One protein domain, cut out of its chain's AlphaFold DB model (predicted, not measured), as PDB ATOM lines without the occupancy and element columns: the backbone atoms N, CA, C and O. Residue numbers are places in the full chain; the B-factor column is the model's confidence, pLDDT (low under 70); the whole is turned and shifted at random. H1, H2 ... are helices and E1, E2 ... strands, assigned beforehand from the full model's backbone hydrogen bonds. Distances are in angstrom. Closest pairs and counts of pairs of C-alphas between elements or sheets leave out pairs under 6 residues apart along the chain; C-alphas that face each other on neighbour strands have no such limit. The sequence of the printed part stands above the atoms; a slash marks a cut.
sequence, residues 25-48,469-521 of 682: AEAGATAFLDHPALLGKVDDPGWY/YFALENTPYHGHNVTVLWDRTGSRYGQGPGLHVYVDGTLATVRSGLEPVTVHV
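This is residues 25 to 48 and 469 to 521 of the 682 residues of an uncharacterized protein of Kutzneria albida DSM 43870 (UniProt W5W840). A twisted slab of four antiparallel strands, E1 to E4, makes the body, and E5 folds back over one of its faces near E3 and E4. Beyond the E1 edge lie two short helices, H1 and H2, at the far end of the longest axis, and the stretch that leads to them, residues 28 to 32, runs past the sheet's opposite face. The 77 printed residues hold two named helices and then five named strands, in the order H1 H2 E1 E2 E3 E4 E5; the class is mixed, helices and strands. The sheet's order is E1, E2, E3, E4. The whole is compact, with a radius of gyration of the C-alphas of 13.2 A and spans of 39 by 28 by 18 A.

Going along from residue 25, you first meet H1, residues 35 to 39, and H2, residues 45 to 48. They only just touch, with 3 pairs of C-alphas within 8 A, and only at the corner by their link; the closest C-alphas are those of Leu 39 and Pro 45, 6.7 A apart. Neither is on the sheet. In H1 every O i to N i+4 pair is within hydrogen-bond range; H2 is too short for one. After the cut look for E1, residues 469 to 477, which bends by 58 degrees at residue 474, and E2, residues 480 to 487: a hairpin, antiparallel at 172 degrees, with N 472 and O 484 2.8 A apart. E3, residues 498 to 503, forms a hairpin with E2 at 170 degrees, where N 500 and O 485 are 2.8 A apart. E4, residues 506 to 511, forms a hairpin with E3 at 154 degrees, where N 499 and O 511 are 2.8 A apart. These four make a meander, each strand the antiparallel neighbour of the one before, with E1 and E4 as edge strands. E5, residues 517 to 520, pairs with no named strand; its closest C-alpha pair with E4 is Ala 508 and Val 519, 6.7 A apart. E1 and E5 are apart.

Find C-alpha 35 at (83.718, 171.797, 108.643), where H1 begins. Find C-alpha 469 at (90.816, 186.468, 112.953); from there E1 runs 22.3 A. E2 measures 22.7 A, E3 16.6 A, E4 15.4 A and E5 10.2 A, ending at C-alpha 520 at (107.436, 176.905, 99.226).

The two farthest C-alphas, those of Asp 43 and Ser 512, are 39.1 A apart. Residues 49 to 468 are not printed, and C-alphas 48 and 469 are 23.0 A apart across this cut. Of the links printed whole, E2 to E3 is short with 10 residues, and the others are tight. The mean pLDDT of the printed part is 94.2; look at residues 25 to 27 for the values under 70.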
ATOM      1  N   ALA A  25      92.766 163.634  99.749       45.12
ATOM      2  CA  ALA A  25      92.391 164.903 100.365       45.12
ATOM      3  C   ALA A  25      92.600 164.979 101.893       45.12
ATOM      4  O   ALA A  25      92.865 166.070 102.388       45.12
ATOM      5  N   GLU A  26      92.505 163.869 102.638       53.16
ATOM      6  CA  GLU A  26      92.692 163.867 104.105       53.16
ATOM      7  C   GLU A  26      94.158 163.705 104.536       53.16
ATOM      8  O   GLU A  26      94.518 164.030 105.671       53.16
ATOM      9  N   ALA A  27      95.033 163.214 103.652       57.97
ATOM     10  CA  ALA A  27      96.443 163.045 103.977       57.97
ATOM     11  C   ALA A  27      97.117 164.425 104.068       57.97
ATOM     12  O   ALA A  27      97.313 165.099 103.064       57.97
ATOM     13  N   GLY A  28      97.453 164.855 105.286       73.25
ATOM     14  CA  GLY A  28      98.085 166.158 105.520       73.25
ATOM     15  C   GLY A  28      97.113 167.344 105.530       73.25
ATOM     16  O   GLY A  28      97.542 168.473 105.369       73.25
ATOM     17  N   ALA A  29      95.808 167.154 105.714       87.88
ATOM     18  CA  ALA A  29      94.907 168.290 105.937       87.88
ATOM     19  C   ALA A  29      95.091 168.892 107.350       87.88
ATOM     20  O   ALA A  29      95.375 168.167 108.309       87.88
ATOM     21  N   THR A  30      94.900 170.208 107.508       95.94
ATOM     22  CA  THR A  30      94.684 170.809 108.838       95.94
ATOM     23  C   THR A  30      93.220 170.648 109.264       95.94
ATOM     24  O   THR A  30      92.349 170.364 108.440       95.94
ATOM     25  N   ALA A  31      92.951 170.801 110.564       95.75
ATOM     26  CA  ALA A  31      91.616 170.662 111.152       95.75
ATOM     27  C   ALA A  31      91.375 171.717 112.250       95.75
ATOM     28  O   ALA A  31      91.103 171.390 113.406       95.75
ATOM     29  N   PHE A  32      91.559 172.991 111.907       97.69
ATOM     30  CA  PHE A  32      91.305 174.129 112.791       97.69
ATOM     31  C   PHE A  32      89.834 174.554 112.787       97.69
ATOM     32  O   PHE A  32      89.372 175.127 113.776       97.69
ATOM     33  N   LEU A  33      89.107 174.292 111.699       97.81
ATOM     34  CA  LEU A  33      87.707 174.665 111.537       97.81
ATOM     35  C   LEU A  33      86.771 173.461 111.700       97.81
ATOM     36  O   LEU A  33      87.079 172.337 111.306       97.81
ATOM     37  N   ASP A  34      85.579 173.707 112.243       96.62
ATOM     38  CA  ASP A  34      84.497 172.720 112.293       96.62
ATOM     39  C   ASP A  34      83.765 172.701 110.941       96.62
ATOM     40  O   ASP A  34      82.801 173.439 110.720       96.62
ATOM     41  N   HIS A  35      84.271 171.892 110.001       95.56
ATOM     42  CA  HIS A  35      83.718 171.797 108.643       95.56
ATOM     43  C   HIS A  35      82.235 171.397 108.639       95.56
ATOM     44  O   HIS A  35      81.462 172.074 107.959       95.56
ATOM     45  N   PRO A  36      81.779 170.371 109.395       94.50
ATOM     46  CA  PRO A  36      80.351 170.066 109.495       94.50
ATOM     47  C   PRO A  36      79.497 171.249 109.965       94.50
ATOM     48  O   PRO A  36      78.422 171.474 109.410       94.50
ATOM     49  N   ALA A  37      79.957 172.023 110.954       96.00
ATOM     50  CA  ALA A  37      79.213 173.192 111.422       96.00
ATOM     51  C   ALA A  37      79.135 174.304 110.364       96.00
ATOM     52  O   ALA A  37      78.089 174.939 110.232       96.00
ATOM     53  N   LEU A  38      80.213 174.518 109.603       96.75
ATOM     54  CA  LEU A  38      80.274 175.516 108.530       96.75
ATOM     55  C   LEU A  38      79.393 175.148 107.329       96.75
ATOM     56  O   LEU A  38      78.732 176.020 106.773       96.75
ATOM     57  N   LEU A  39      79.318 173.860 106.976       94.00
ATOM     58  CA  LEU A  39      78.389 173.367 105.951       94.00
ATOM     59  C   LEU A  39      76.931 173.366 106.424       94.00
ATOM     60  O   LEU A  39      76.012 173.377 105.611       94.00
ATOM     61  N   GLY A  40      76.677 173.330 107.731       90.88
ATOM     62  CA  GLY A  40      75.322 173.350 108.269       90.88
ATOM     63  C   GLY A  40      74.463 172.189 107.751       90.88
ATOM     64  O   GLY A  40      74.672 171.038 108.126       90.88
ATOM     65  N   LYS A  41      73.442 172.494 106.940       85.62
ATOM     66  CA  LYS A  41      72.456 171.524 106.423       85.62
ATOM     67  C   LYS A  41      72.444 171.428 104.894       85.62
ATOM     68  O   LYS A  41      71.382 171.215 104.317       85.62
ATOM     69  N   VAL A  42      73.588 171.633 104.246       88.00
ATOM     70  CA  VAL A  42      73.693 171.392 102.800       88.00
ATOM     71  C   VAL A  42      73.449 169.922 102.468       88.00
ATOM     72  O   VAL A  42      73.819 169.020 103.224       88.00
ATOM     73  N   ASP A  43      72.839 169.707 101.313       86.12
ATOM     74  CA  ASP A  43      72.612 168.393 100.725       86.12
ATOM     75  C   ASP A  43      73.947 167.813 100.225       86.12
ATOM     76  O   ASP A  43      74.750 168.530  99.636       86.12
ATOM     77  N   ASP A  44      74.209 166.522 100.451       87.38
ATOM     78  CA  ASP A  44      75.507 165.865 100.182       87.38
ATOM     79  C   ASP A  44      76.744 166.619 100.739       87.38
ATOM     80  O   ASP A  44      77.644 167.027  99.993       87.38
ATOM     81  N   PRO A  45      76.858 166.777 102.072       90.19
ATOM     82  CA  PRO A  45      77.990 167.471 102.693       90.19
ATOM     83  C   PRO A  45      79.349 166.837 102.345       90.19
ATOM     84  O   PRO A  45      80.378 167.514 102.372       90.19
ATOM     85  N   GLY A  46      79.363 165.550 101.979       90.44
ATOM     86  CA  GLY A  46      80.574 164.834 101.598       90.44
ATOM     87  C   GLY A  46      81.217 165.366 100.316       90.44
ATOM     88  O   GLY A  46      82.443 165.344 100.215       90.44
ATOM     89  N   TRP A  47      80.435 165.859  99.345       92.88
ATOM     90  CA  TRP A  47      81.003 166.476  98.140       92.88
ATOM     91  C   TRP A  47      81.806 167.732  98.487       92.88
ATOM     92  O   TRP A  47      82.952 167.854  98.053       92.88
ATOM     93  N   TYR A  48      81.253 168.612  99.329       95.19
ATOM     94  CA  TYR A  48      81.922 169.848  99.743       95.19
ATOM     95  C   TYR A  48      83.190 169.549 100.545       95.19
ATOM     96  O   TYR A  48      84.250 170.063 100.209       95.19
ATOM     97  N   TYR A 469      90.458 187.740 113.550       98.56
ATOM     98  CA  TYR A 469      90.816 186.468 112.953       98.56
ATOM     99  C   TYR A 469      90.349 186.378 111.495       98.56
ATOM    100  O   TYR A 469      89.480 187.139 111.073       98.56
ATOM    101  N   PHE A 470      90.914 185.436 110.747       98.75
ATOM    102  CA  PHE A 470      90.291 184.763 109.604       98.75
ATOM    103  C   PHE A 470      91.008 183.428 109.374       98.75
ATOM    104  O   PHE A 470      92.165 183.278 109.766       98.75
ATOM    105  N   ALA A 471      90.368 182.481 108.700       98.81
ATOM    106  CA  ALA A 471      91.005 181.253 108.248       98.81
ATOM    107  C   ALA A 471      90.435 180.811 106.901       98.81
ATOM    108  O   ALA A 471      89.222 180.804 106.711       98.81
ATOM    109  N   LEU A 472      91.319 180.420 105.989       98.88
ATOM    110  CA  LEU A 472      91.012 179.654 104.791       98.88
ATOM    111  C   LEU A 472      91.785 178.340 104.899       98.88
ATOM    112  O   LEU A 472      93.012 178.328 104.815       98.88
ATOM    113  N   GLU A 473      91.070 177.258 105.170       98.62
ATOM    114  CA  GLU A 473      91.613 175.951 105.504       98.62
ATOM    115  C   GLU A 473      91.496 174.972 104.332       98.62
ATOM    116  O   GLU A 473      90.443 174.849 103.703       98.62
ATOM    117  N   ASN A 474      92.588 174.244 104.081       97.62
ATOM    118  CA  ASN A 474      92.701 173.183 103.084       97.62
ATOM    119  C   ASN A 474      92.310 173.629 101.664       97.62
ATOM    120  O   ASN A 474      91.578 172.930 100.961       97.62
ATOM    121  N   THR A 475      92.812 174.779 101.214       98.06
ATOM    122  CA  THR A 475      92.753 175.150  99.798       98.06
ATOM    123  C   THR A 475      93.616 174.189  98.979       98.06
ATOM    124  O   THR A 475      94.804 174.059  99.286       98.06
ATOM    125  N   PRO A 476      93.071 173.522  97.943       95.88
ATOM    126  CA  PRO A 476      93.883 172.721  97.042       95.88
ATOM    127  C   PRO A 476      94.767 173.647  96.198       95.88
ATOM    128  O   PRO A 476      94.273 174.551  95.527       95.88
ATOM    129  N   TYR A 477      96.080 173.429  96.243       97.50
ATOM    130  CA  TYR A 477      97.052 174.190  95.460       97.50
ATOM    131  C   TYR A 477      98.183 173.272  95.005       97.50
ATOM    132  O   TYR A 477      98.870 172.684  95.835       97.50
ATOM    133  N   HIS A 478      98.356 173.112  93.691       96.62
ATOM    134  CA  HIS A 478      99.352 172.207  93.089       96.62
ATOM    135  C   HIS A 478      99.257 170.760  93.617       96.62
ATOM    136  O   HIS A 478     100.247 170.038  93.684       96.62
ATOM    137  N   GLY A 479      98.060 170.324  94.022       93.69
ATOM    138  CA  GLY A 479      97.825 169.009  94.632       93.69
ATOM    139  C   GLY A 479      98.111 168.909  96.137       93.69
ATOM    140  O   GLY A 479      97.884 167.843  96.706       93.69
ATOM    141  N   HIS A 480      98.546 169.997  96.775       95.81
ATOM    142  CA  HIS A 480      98.767 170.124  98.219       95.81
ATOM    143  C   HIS A 480      97.574 170.777  98.928       95.81
ATOM    144  O   HIS A 480      96.762 171.462  98.300       95.81
ATOM    145  N   ASN A 481      97.492 170.613 100.250       96.38
ATOM    146  CA  ASN A 481      96.550 171.337 101.102       96.38
ATOM    147  C   ASN A 481      97.234 172.562 101.723       96.38
ATOM    148  O   ASN A 481      98.147 172.426 102.540       96.38
ATOM    149  N   VAL A 482      96.766 173.762 101.376       98.44
ATOM    150  CA  VAL A 482      97.249 175.020 101.956       98.44
ATOM    151  C   VAL A 482      96.224 175.586 102.928       98.44
ATOM    152  O   VAL A 482      95.056 175.743 102.582       98.44
ATOM    153  N   THR A 483      96.679 175.963 104.121       98.81
ATOM    154  CA  THR A 483      95.854 176.680 105.101       98.81
ATOM    155  C   THR A 483      96.491 178.014 105.447       98.81
ATOM    156  O   THR A 483      97.651 178.061 105.854       98.81
ATOM    157  N   VAL A 484      95.725 179.096 105.318       98.81
ATOM    158  CA  VAL A 484      96.114 180.455 105.713       98.81
ATOM    159  C   VAL A 484      95.203 180.895 106.849       98.81
ATOM    160  O   VAL A 484      93.996 181.003 106.660       98.81
ATOM    161  N   LEU A 485      95.765 181.173 108.024       97.50
ATOM    162  CA  LEU A 485      94.997 181.684 109.160       97.50
ATOM    163  C   LEU A 485      95.665 182.909 109.772       97.50
ATOM    164  O   LEU A 485      96.874 182.937 109.977       97.50
ATOM    165  N   TRP A 486      94.867 183.919 110.081       98.69
ATOM    166  CA  TRP A 486      95.239 185.076 110.878       98.69
ATOM    167  C   TRP A 486      94.538 184.977 112.223       98.69
ATOM    168  O   TRP A 486      93.330 184.765 112.283       98.69
ATOM    169  N   ASP A 487      95.285 185.165 113.304       98.38
ATOM    170  CA  ASP A 487      94.725 185.311 114.643       98.38
ATOM    171  C   ASP A 487      95.472 186.424 115.366       98.38
ATOM    172  O   ASP A 487      96.636 186.284 115.729       98.38
ATOM    173  N   ARG A 488      94.814 187.558 115.596       97.69
ATOM    174  CA  ARG A 488      95.445 188.736 116.200       97.69
ATOM    175  C   ARG A 488      95.926 188.477 117.631       97.69
ATOM    176  O   ARG A 488      96.845 189.144 118.103       97.69
ATOM    177  N   THR A 489      95.294 187.538 118.339       96.94
ATOM    178  CA  THR A 489      95.554 187.264 119.766       96.94
ATOM    179  C   THR A 489      96.157 185.884 120.024       96.94
ATOM    180  O   THR A 489      96.732 185.658 121.088       96.94
ATOM    181  N   GLY A 490      96.024 184.968 119.066       97.06
ATOM    182  CA  GLY A 490      96.366 183.553 119.180       97.06
ATOM    183  C   GLY A 490      95.320 182.695 119.890       97.06
ATOM    184  O   GLY A 490      95.585 181.522 120.152       97.06
ATOM    185  N   SER A 491      94.165 183.266 120.247       96.19
ATOM    186  CA  SER A 491      93.149 182.597 121.065       96.19
ATOM    187  C   SER A 491      92.038 181.901 120.272       96.19
ATOM    188  O   SER A 491      91.386 181.020 120.829       96.19
ATOM    189  N   ARG A 492      91.822 182.249 118.994       97.50
ATOM    190  CA  ARG A 492      90.759 181.679 118.147       97.50
ATOM    191  C   ARG A 492      91.101 180.261 117.695       97.50
ATOM    192  O   ARG A 492      90.261 179.378 117.836       97.50
ATOM    193  N   TYR A 493      92.323 180.053 117.196       97.56
ATOM    194  CA  TYR A 493      92.765 178.772 116.608       97.56
ATOM    195  C   TYR A 493      93.837 178.046 117.436       97.56
ATOM    196  O   TYR A 493      94.267 176.944 117.092       97.56
ATOM    197  N   GLY A 494      94.305 178.662 118.527       96.69
ATOM    198  CA  GLY A 494      95.282 178.060 119.440       96.69
ATOM    199  C   GLY A 494      96.691 177.896 118.860       96.69
ATOM    200  O   GLY A 494      97.471 177.121 119.407       96.69
ATOM    201  N   GLN A 495      97.024 178.608 117.777       97.50
ATOM    202  CA  GLN A 495      98.336 178.540 117.109       97.50
ATOM    203  C   GLN A 495      99.292 179.676 117.510       97.50
ATOM    204  O   GLN A 495     100.431 179.717 117.062       97.50
ATOM    205  N   GLY A 496      98.861 180.575 118.402       97.75
ATOM    206  CA  GLY A 496      99.589 181.804 118.721       97.75
ATOM    207  C   GLY A 496      99.221 182.962 117.784       97.75
ATOM    208  O   GLY A 496      98.493 182.764 116.811       97.75
ATOM    209  N   PRO A 497      99.633 184.200 118.113       98.12
ATOM    210  CA  PRO A 497      99.241 185.377 117.351       98.12
ATOM    211  C   PRO A 497      99.976 185.471 116.008       98.12
ATOM    212  O   PRO A 497     101.153 185.122 115.915       98.12
ATOM    213  N   GLY A 498      99.310 186.027 114.999       98.19
ATOM    214  CA  GLY A 498      99.877 186.334 113.689       98.19
ATOM    215  C   GLY A 498      99.235 185.574 112.529       98.19
ATOM    216  O   GLY A 498      98.283 184.810 112.694       98.19
ATOM    217  N   LEU A 499      99.783 185.799 111.336       98.69
ATOM    218  CA  LEU A 499      99.443 185.091 110.107       98.69
ATOM    219  C   LEU A 499     100.279 183.814 110.028       98.69
ATOM    220  O   LEU A 499     101.507 183.879 109.989       98.69
ATOM    221  N   HIS A 500      99.618 182.667 109.979       98.69
ATOM    222  CA  HIS A 500     100.229 181.358 109.828       98.69
ATOM    223  C   HIS A 500      99.851 180.775 108.472       98.69
ATOM    224  O   HIS A 500      98.698 180.866 108.046       98.69
ATOM    225  N   VAL A 501     100.824 180.147 107.816       98.75
ATOM    226  CA  VAL A 501     100.601 179.386 106.585       98.75
ATOM    227  C   VAL A 501     101.067 177.956 106.807       98.75
ATOM    228  O   VAL A 501     102.205 177.743 107.231       98.75
ATOM    229  N   TYR A 502     100.199 176.994 106.512       98.69
ATOM    230  CA  TYR A 502     100.476 175.563 106.560       98.69
ATOM    231  C   TYR A 502     100.442 174.983 105.151       98.69
ATOM    232  O   TYR A 502      99.628 175.405 104.331       98.69
ATOM    233  N   VAL A 503     101.308 174.005 104.902       98.06
ATOM    234  CA  VAL A 503     101.316 173.174 103.695       98.06
ATOM    235  C   VAL A 503     101.307 171.725 104.155       98.06
ATOM    236  O   VAL A 503     102.152 171.331 104.962       98.06
ATOM    237  N   ASP A 504     100.320 170.960 103.702       96.56
ATOM    238  CA  ASP A 504     100.102 169.562 104.084       96.56
ATOM    239  C   ASP A 504     100.176 169.349 105.608       96.56
ATOM    240  O   ASP A 504     100.880 168.478 106.131       96.56
ATOM    241  N   GLY A 505      99.477 170.216 106.351       96.00
ATOM    242  CA  GLY A 505      99.348 170.117 107.806       96.00
ATOM    243  C   GLY A 505     100.580 170.604 108.567       96.00
ATOM    244  O   GLY A 505     100.550 170.720 109.792       96.00
ATOM    245  N   THR A 506     101.659 170.930 107.856       96.56
ATOM    246  CA  THR A 506     102.924 171.376 108.434       96.56
ATOM    247  C   THR A 506     103.027 172.893 108.369       96.56
ATOM    248  O   THR A 506     102.814 173.496 107.320       96.56
ATOM    249  N   LEU A 507     103.377 173.528 109.490       97.88
ATOM    250  CA  LEU A 507     103.571 174.976 109.550       97.88
ATOM    251  C   LEU A 507     104.748 175.391 108.655       97.88
ATOM    252  O   LEU A 507     105.901 175.082 108.952       97.88
ATOM    253  N   ALA A 508     104.457 176.128 107.586       98.06
ATOM    254  CA  ALA A 508     105.454 176.651 106.662       98.06
ATOM    255  C   ALA A 508     105.997 178.009 107.125       98.06
ATOM    256  O   ALA A 508     107.183 178.306 106.955       98.06
ATOM    257  N   THR A 509     105.147 178.871 107.696       98.06
ATOM    258  CA  THR A 509     105.588 180.205 108.119       98.06
ATOM    259  C   THR A 509     104.658 180.879 109.125       98.06
ATOM    260  O   THR A 509     103.465 180.592 109.157       98.06
ATOM    261  N   VAL A 510     105.218 181.820 109.894       98.19
ATOM    262  CA  VAL A 510     104.483 182.752 110.764       98.19
ATOM    263  C   VAL A 510     104.919 184.185 110.463       98.19
ATOM    264  O   VAL A 510     106.105 184.446 110.229       98.19
ATOM    265  N   ARG A 511     103.976 185.124 110.469       98.00
ATOM    266  CA  ARG A 511     104.201 186.569 110.359       98.00
ATOM    267  C   ARG A 511     103.430 187.301 111.448       98.00
ATOM    268  O   ARG A 511     102.326 186.909 111.803       98.00
ATOM    269  N   SER A 512     104.012 188.364 111.995       96.56
ATOM    270  CA  SER A 512     103.355 189.158 113.042       96.56
ATOM    271  C   SER A 512     102.242 190.057 112.502       96.56
ATOM    272  O   SER A 512     101.391 190.490 113.274       96.56
ATOM    273  N   GLY A 513     102.265 190.362 111.203       96.50
ATOM    274  CA  GLY A 513     101.249 191.144 110.514       96.50
ATOM    275  C   GLY A 513     100.746 190.446 109.251       96.50
ATOM    276  O   GLY A 513     100.989 189.259 109.033       96.50
ATOM    277  N   LEU A 514     100.018 191.211 108.437       96.75
ATOM    278  CA  LEU A 514      99.438 190.777 107.163       96.75
ATOM    279  C   LEU A 514     100.285 191.218 105.958       96.75
ATOM    280  O   LEU A 514      99.767 191.438 104.868       96.75
ATOM    281  N   GLU A 515     101.592 191.396 106.149       94.56
ATOM    282  CA  GLU A 515     102.509 191.641 105.040       94.56
ATOM    283  C   GLU A 515     102.559 190.455 104.056       94.56
ATOM    284  O   GLU A 515     102.433 189.300 104.476       94.56
ATOM    285  N   PRO A 516     102.794 190.710 102.751       96.94
ATOM    286  CA  PRO A 516     102.982 189.658 101.761       96.94
ATOM    287  C   PRO A 516     104.009 188.605 102.183       96.94
ATOM    288  O   PRO A 516     105.116 188.934 102.623       96.94
ATOM    289  N   VAL A 517     103.676 187.332 101.979       98.19
ATOM    290  CA  VAL A 517     104.579 186.211 102.247       98.19
ATOM    291  C   VAL A 517     104.550 185.190 101.119       98.19
ATOM    292  O   VAL A 517     103.488 184.786 100.664       98.19
ATOM    293  N   THR A 518     105.727 184.749 100.683       98.50
ATOM    294  CA  THR A 518     105.872 183.632  99.744       98.50
ATOM    295  C   THR A 518     106.328 182.397 100.508       98.50
ATOM    296  O   THR A 518     107.294 182.460 101.272       98.50
ATOM    297  N   VAL A 519     105.629 181.283 100.309       98.06
ATOM    298  CA  VAL A 519     105.944 179.978 100.897       98.06
ATOM    299  C   VAL A 519     106.269 178.976  99.797       98.06
ATOM    300  O   VAL A 519     105.710 179.040  98.705       98.06
ATOM    301  N   HIS A 520     107.180 178.053 100.086       97.94
ATOM    302  CA  HIS A 520     107.436 176.905  99.226       97.94
ATOM    303  C   HIS A 520     106.379 175.840  99.517       97.94
ATOM    304  O   HIS A 520     106.292 175.380 100.656       97.94
ATOM    305  N   VAL A 521     105.588 175.466  98.515       96.94
ATOM    306  CA  VAL A 521     104.545 174.439  98.651       96.94
ATOM    307  C   VAL A 521     105.050 173.051  98.265       96.94
ATOM    308  O   VAL A 521     104.601 172.066  98.833       96.94
TER     309      VAL A 521